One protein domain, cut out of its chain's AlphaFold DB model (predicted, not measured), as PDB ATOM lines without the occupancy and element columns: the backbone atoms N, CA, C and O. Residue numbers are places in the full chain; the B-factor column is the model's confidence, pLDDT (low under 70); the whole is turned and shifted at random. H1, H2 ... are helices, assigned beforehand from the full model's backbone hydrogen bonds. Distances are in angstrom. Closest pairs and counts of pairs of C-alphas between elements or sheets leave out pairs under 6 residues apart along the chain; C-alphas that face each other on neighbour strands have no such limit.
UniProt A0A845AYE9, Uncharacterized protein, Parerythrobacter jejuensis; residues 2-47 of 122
ATOM      1  N   LEU A   2     -38.296  29.793 -48.894       61.22
ATOM      2  CA  LEU A   2     -39.487  29.890 -49.757       61.22
ATOM      3  C   LEU A   2     -39.544  31.220 -50.538       61.22
ATOM      4  O   LEU A   2     -39.782  31.207 -51.741       61.22
ATOM      5  N   ALA A   3     -39.168  32.329 -49.893       59.28
ATOM      6  CA  ALA A   3     -39.027  33.640 -50.537       59.28
ATOM      7  C   ALA A   3     -37.900  33.698 -51.592       59.28
ATOM      8  O   ALA A   3     -38.000  34.445 -52.557       59.28
ATOM      9  N   GLN A   4     -36.846  32.885 -51.439       57.88
ATOM     10  CA  GLN A   4     -35.692  32.873 -52.351       57.88
ATOM     11  C   GLN A   4     -35.936  31.987 -53.580       57.88
ATOM     12  O   GLN A   4     -35.596  32.351 -54.697       57.88
ATOM     13  N   THR A   5     -36.543  30.816 -53.384       63.53
ATOM     14  CA  THR A   5     -36.740  29.825 -54.457       63.53
ATOM     15  C   THR A   5     -38.085  29.963 -55.162       63.53
ATOM     16  O   THR A   5     -38.284  29.373 -56.223       63.53
ATOM     17  N   ARG A   6     -39.045  30.669 -54.541       64.19
ATOM     18  CA  ARG A   6     -40.469  30.713 -54.923       64.19
ATOM     19  C   ARG A   6     -41.071  29.330 -55.214       64.19
ATOM     20  O   ARG A   6     -42.069  29.213 -55.919       64.19
ATOM     21  N   SER A   7     -40.475  28.278 -54.647       68.94
ATOM     22  CA  SER A   7     -40.844  26.881 -54.846       68.94
ATOM     23  C   SER A   7     -41.044  26.207 -53.498       68.94
ATOM     24  O   SER A   7     -40.098  25.926 -52.759       68.94
ATOM     25  N   VAL A   8     -42.304  25.903 -53.196       72.19
ATOM     26  CA  VAL A   8     -42.713  25.222 -51.961       72.19
ATOM     27  C   VAL A   8     -42.046  23.851 -51.832       72.19
ATOM     28  O   VAL A   8     -41.638  23.454 -50.747       72.19
ATOM     29  N   ALA A   9     -41.881  23.134 -52.945       74.62
ATOM     30  CA  ALA A   9     -41.280  21.803 -52.950       74.62
ATOM     31  C   ALA A   9     -39.789  21.827 -52.585       74.62
ATOM     32  O   ALA A   9     -39.328  20.977 -51.828       74.62
ATOM     33  N   ALA A  10     -39.045  22.805 -53.109       72.00
ATOM     34  CA  ALA A  10     -37.628  22.971 -52.799       72.00
ATOM     35  C   ALA A  10     -37.434  23.401 -51.339       72.00
ATOM     36  O   ALA A  10     -36.600  22.837 -50.636       72.00
ATOM     37  N   ALA A  11     -38.257  24.341 -50.862       77.88
ATOM     38  CA  ALA A  11     -38.226  24.790 -49.475       77.88
ATOM     39  C   ALA A  11     -38.580  23.667 -48.486       77.88
ATOM     40  O   ALA A  11     -37.897  23.529 -47.477       77.88
ATOM     41  N   ALA A  12     -39.590  22.845 -48.791       82.38
ATOM     42  CA  ALA A  12     -39.977  21.704 -47.962       82.38
ATOM     43  C   ALA A  12     -38.842  20.670 -47.867       82.38
ATOM     44  O   ALA A  12     -38.465  20.270 -46.769       82.38
ATOM     45  N   ARG A  13     -38.222  20.318 -49.004       79.94
ATOM     46  CA  ARG A  13     -37.067  19.405 -49.026       79.94
ATOM     47  C   ARG A  13     -35.879  19.942 -48.232       79.94
ATOM     48  O   ARG A  13     -35.226  19.167 -47.549       79.94
ATOM     49  N   PHE A  14     -35.616  21.247 -48.306       78.25
ATOM     50  CA  PHE A  14     -34.516  21.878 -47.574       78.25
ATOM     51  C   PHE A  14     -34.659  21.731 -46.054       78.25
ATOM     52  O   PHE A  14     -33.673  21.510 -45.364       78.25
ATOM     53  N   VAL A  15     -35.886  21.807 -45.532       80.94
ATOM     54  CA  VAL A  15     -36.170  21.617 -44.099       80.94
ATOM     55  C   VAL A  15     -36.480  20.156 -43.740       80.94
ATOM     56  O   VAL A  15     -37.023  19.887 -42.673       80.94
ATOM     57  N   GLY A  16     -36.178  19.208 -44.637       81.62
ATOM     58  CA  GLY A  16     -36.357  17.775 -44.396       81.62
ATOM     59  C   GLY A  16     -37.810  17.289 -44.384       81.62
ATOM     60  O   GLY A  16     -38.079  16.218 -43.850       81.62
ATOM     61  N   MET A  17     -38.763  18.036 -44.961       85.06
ATOM     62  CA  MET A  17     -40.182  17.654 -44.997       85.06
ATOM     63  C   MET A  17     -40.731  17.473 -46.421       85.06
ATOM     64  O   MET A  17     -40.267  18.069 -47.393       85.06
ATOM     65  N   GLY A  18     -41.783  16.661 -46.550       81.44
ATOM     66  CA  GLY A  18     -42.555  16.556 -47.789       81.44
ATOM     67  C   GLY A  18     -43.437  17.786 -48.038       81.44
ATOM     68  O   GLY A  18     -43.881  18.449 -47.098       81.44
ATOM     69  N   ARG A  19     -43.753  18.066 -49.311       80.31
ATOM     70  CA  ARG A  19     -44.673  19.154 -49.714       80.31
ATOM     71  C   ARG A  19     -46.038  19.039 -49.021       80.31
ATOM     72  O   ARG A  19     -46.560  20.034 -48.529       80.31
ATOM     73  N   GLU A  20     -46.575  17.825 -48.938       85.25
ATOM     74  CA  GLU A  20     -47.855  17.538 -48.279       85.25
ATOM     75  C   GLU A  20     -47.829  17.868 -46.781       85.25
ATOM     76  O   GLU A  20     -48.785  18.426 -46.244       85.25
ATOM     77  N   SER A  21     -46.710  17.602 -46.099       82.81
ATOM     78  CA  SER A  21     -46.536  17.962 -44.686       82.81
ATOM     79  C   SER A  21     -46.542  19.476 -44.478       82.81
ATOM     80  O   SER A  21     -47.121  19.952 -43.503       82.81
ATOM     81  N   ALA A  22     -45.976  20.241 -45.417       82.50
ATOM     82  CA  ALA A  22     -46.014  21.700 -45.379       82.50
ATOM     83  C   ALA A  22     -47.450  22.248 -45.527       82.50
ATOM     84  O   ALA A  22     -47.840  23.158 -44.796       82.50
ATOM     85  N   TYR A  23     -48.268  21.661 -46.411       85.00
ATOM     86  CA  TYR A  23     -49.686  22.030 -46.529       85.00
ATOM     87  C   TYR A  23     -50.503  21.633 -45.298       85.00
ATOM     88  O   TYR A  23     -51.320  22.426 -44.833       85.00
ATOM     89  N   ARG A  24     -50.250  20.454 -44.715       84.88
ATOM     90  CA  ARG A  24     -50.899  20.037 -43.461       84.88
ATOM     91  C   ARG A  24     -50.580  20.981 -42.306       84.88
ATOM     92  O   ARG A  24     -51.469  21.282 -41.517       84.88
ATOM     93  N   LEU A  25     -49.346  21.481 -42.221       82.75
ATOM     94  CA  LEU A  25     -48.944  22.430 -41.183       82.75
ATOM     95  C   LEU A  25     -49.725  23.746 -41.279       82.75
ATOM     96  O   LEU A  25     -50.118  24.287 -40.253       82.75
ATOM     97  N   ARG A  26     -50.031  24.207 -42.498       80.25
ATOM     98  CA  ARG A  26     -50.857  25.401 -42.736       80.25
ATOM     99  C   ARG A  26     -52.292  25.252 -42.214       80.25
ATOM    100  O   ARG A  26     -52.905  26.241 -41.838       80.25
ATOM    101  N   GLY A  27     -52.830  24.033 -42.212       80.88
ATOM    102  CA  GLY A  27     -54.190  23.747 -41.749       80.88
ATOM    103  C   GLY A  27     -54.315  23.478 -40.248       80.88
ATOM    104  O   GLY A  27     -55.426  23.256 -39.775       80.88
ATOM    105  N   ARG A  28     -53.210  23.449 -39.490       85.81
ATOM    106  CA  ARG A  28     -53.255  23.129 -38.060       85.81
ATOM    107  C   ARG A  28     -53.712  24.326 -37.216       85.81
ATOM    108  O   ARG A  28     -53.265  25.450 -37.461       85.81
ATOM    109  N   PRO A  29     -54.531  24.097 -36.172       77.06
ATOM    110  CA  PRO A  29     -54.819  25.129 -35.182       77.06
ATOM    111  C   PRO A  29     -53.507  25.609 -34.539       77.06
ATOM    112  O   PRO A  29     -52.650  24.800 -34.188       77.06
ATOM    113  N   GLY A  30     -53.324  26.929 -34.448       82.56
ATOM    114  CA  GLY A  30     -52.095  27.559 -33.939       82.56
ATOM    115  C   GLY A  30     -51.028  27.893 -34.993       82.56
ATOM    116  O   GLY A  30     -50.042  28.549 -34.670       82.56
ATOM    117  N   ALA A  31     -51.220  27.539 -36.268       81.75
ATOM    118  CA  ALA A  31     -50.249  27.816 -37.336       81.75
ATOM    119  C   ALA A  31     -50.318  29.248 -37.919       81.75
ATOM    120  O   ALA A  31     -49.825  29.493 -39.019       81.75
ATOM    121  N   ALA A  32     -50.921  30.210 -37.213       80.38
ATOM    122  CA  ALA A  32     -51.176  31.556 -37.736       80.38
ATOM    123  C   ALA A  32     -49.890  32.300 -38.147       80.38
ATOM    124  O   ALA A  32     -49.831  32.891 -39.225       80.38
ATOM    125  N   SER A  33     -48.835  32.209 -37.335       77.31
ATOM    126  CA  SER A  33     -47.521  32.801 -37.630       77.31
ATOM    127  C   SER A  33     -46.852  32.160 -38.852       77.31
ATOM    128  O   SER A  33     -46.239  32.850 -39.666       77.31
ATOM    129  N   PHE A  34     -47.030  30.849 -39.031       78.81
ATOM    130  CA  PHE A  34     -46.557  30.125 -40.208       78.81
ATOM    131  C   PHE A  34     -47.322  30.536 -41.471       78.81
ATOM    132  O   PHE A  34     -46.698  30.802 -42.497       78.81
ATOM    133  N   CYS A  35     -48.652  30.655 -41.398       79.75
ATOM    134  CA  CYS A  35     -49.477  31.157 -42.498       79.75
ATOM    135  C   CYS A  35     -49.056  32.570 -42.915       79.75
ATOM    136  O   CYS A  35     -48.856  32.815 -44.102       79.75
ATOM    137  N   ALA A  36     -48.826  33.465 -41.948       75.44
ATOM    138  CA  ALA A  36     -48.372  34.826 -42.214       75.44
ATOM    139  C   ALA A  36     -47.009  34.854 -42.930       75.44
ATOM    140  O   ALA A  36     -46.861  35.507 -43.964       75.44
ATOM    141  N   ALA A  37     -46.023  34.094 -42.442       76.19
ATOM    142  CA  ALA A  37     -44.709  33.992 -43.082       76.19
ATOM    143  C   ALA A  37     -44.779  33.352 -44.484       76.19
ATOM    144  O   ALA A  37     -44.037  33.732 -45.391       76.19
ATOM    145  N   TRP A  38     -45.686  32.395 -44.678       78.25
ATOM    146  CA  TRP A  38     -45.926  31.731 -45.957       78.25
ATOM    147  C   TRP A  38     -46.547  32.671 -46.992       78.25
ATOM    148  O   TRP A  38     -46.084  32.734 -48.133       78.25
ATOM    149  N   ASP A  39     -47.573  33.422 -46.600       76.81
ATOM    150  CA  ASP A  39     -48.254  34.372 -47.475       76.81
ATOM    151  C   ASP A  39     -47.342  35.561 -47.821       76.81
ATOM    152  O   ASP A  39     -47.342  36.015 -48.970       76.81
ATOM    153  N   ALA A  40     -46.479  35.984 -46.887       74.56
ATOM    154  CA  ALA A  40     -45.413  36.952 -47.141       74.56
ATOM    155  C   ALA A  40     -44.378  36.416 -48.147       74.56
ATOM    156  O   ALA A  40     -44.044  37.091 -49.120       74.56
ATOM    157  N   ALA A  41     -43.915  35.173 -47.975       71.75
ATOM    158  CA  ALA A  41     -42.945  34.548 -48.876       71.75
ATOM    159  C   ALA A  41     -43.494  34.292 -50.292       71.75
ATOM    160  O   ALA A  41     -42.724  34.268 -51.253       71.75
ATOM    161  N   LEU A  42     -44.808  34.091 -50.429       71.56
ATOM    162  CA  LEU A  42     -45.482  33.943 -51.719       71.56
ATOM    163  C   LEU A  42     -45.983  35.269 -52.301       71.56
ATOM    164  O   LEU A  42     -46.577  35.248 -53.372       71.56
ATOM    165  N   GLY A  43     -45.764  36.404 -51.633       63.00
ATOM    166  CA  GLY A  43     -46.208  37.712 -52.118       63.00
ATOM    167  C   GLY A  43     -47.729  37.859 -52.199       63.00
ATOM    168  O   GLY A  43     -48.216  38.729 -52.910       63.00
ATOM    169  N   LYS A  44     -48.505  37.035 -51.481       58.09
ATOM    170  CA  LYS A  44     -49.978  37.107 -51.502       58.09
ATOM    171  C   LYS A  44     -50.542  38.329 -50.759       58.09
ATOM    172  O   LYS A  44     -51.719  38.626 -50.924       58.09
ATOM    173  N   GLY A  45     -49.711  39.045 -49.996       43.69
ATOM    174  CA  GLY A  45     -50.055  40.307 -49.324       43.69
ATOM    175  C   GLY A  45     -49.609  41.585 -50.050       43.69
ATOM    176  O   GLY A  45     -49.904  42.673 -49.571       43.69
ATOM    177  N   MET A  46     -48.922  41.483 -51.194       38.59
ATOM    178  CA  MET A  46     -48.539  42.635 -52.019       38.59
ATOM    179  C   MET A  46     -49.280  42.520 -53.350       38.59
ATOM    180  O   MET A  46     -49.241  41.478 -53.999       38.59
ATOM    181  N   GLY A  47     -50.036  43.554 -53.710       35.41
ATOM    182  CA  GLY A  47     -51.012  43.518 -54.792       35.41
ATOM    183  C   GLY A  47     -50.523  42.879 -56.098       35.41
ATOM    184  O   GLY A  47     -49.446  43.174 -56.596       35.41
TER     185      GLY A  47
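This is residues 2 to 47 of the 122 residues of an uncharacterized protein of Parerythrobacter jejuensis (UniProt A0A845AYE9). Four short helices make a flat ring, each touching the next along the chain and H4 coming back to touch H1. H3 and H4 are the two arms of a V, H2 and H1 sit at its open end, H2 by the start of H3 and H1 by the end of H4, and residues 28 to 33, of which 32 and 33 belong to H4, stick out at the tip. The printed part has 46 residues, with four named helices in the order H1, H2, H3, H4 and no named strand, and its class is all helix. It is compact, with a radius of gyration of the C-alphas of 10.5 A, and spans 30 by 27 by 12 A.

H1 is residues 2 to 5, 5.4 A from first to last C-alpha, and begins at C-alpha 2, (-39.487, 29.890, -49.757). H2 is residues 8 to 14, 9.9 A long. H3 is residues 19 to 26, 11.2 A long, and begins at C-alpha 19, (-44.673, 19.154, -49.714). H4 is residues 32 to 41, the longest helix with 10 residues and 14.2 A, and ends at C-alpha 41, (-42.945, 34.548, -48.876).

H1 and H2 touch only at the corner by their link, the closest C-alphas being those of Leu 2 and Ala 11, 5.3 A apart. H2 and H3 touch, with the C-alphas of Ala 9 and Arg 19 closest at 5.4 A. Their lines are about perpendicular, at 78 degrees. H3 and H4 only just touch, and only at the corner by their link, with 3 pairs of C-alphas within 8 A. The closest are those of Arg 26 and Cys 35, 5.9 A apart. These two helices run opposite ways at a steep tilt of 54 degrees. H1 and H4 touch, the C-alphas of Ala 3 and Ala 41 being closest at 4.4 A. H1 and H3 are apart, and H2 and H4 are apart. In H2, H3 and H4 every O i to N i+4 pair is within hydrogen-bond range. H1 is too short for such a pair, and its one O i to N i+3 pair is not within range.

The two C-alphas farthest apart are those of Gly 16 and Gly 47, at 31.4 A, while the C-alphas of Leu 2 and Gly 47, the first and last printed, are 18.5 A apart. The printed part has no cut. The links from H1 to H2, H2 to H3 and H3 to H4 are tight, with 2, 4 and 5 residues between the helices. The mean pLDDT of the printed part is 73.8. Confidence is under 70 in residues 2 to 7 and 43 to 47, and the mean pLDDT of H1 is 60.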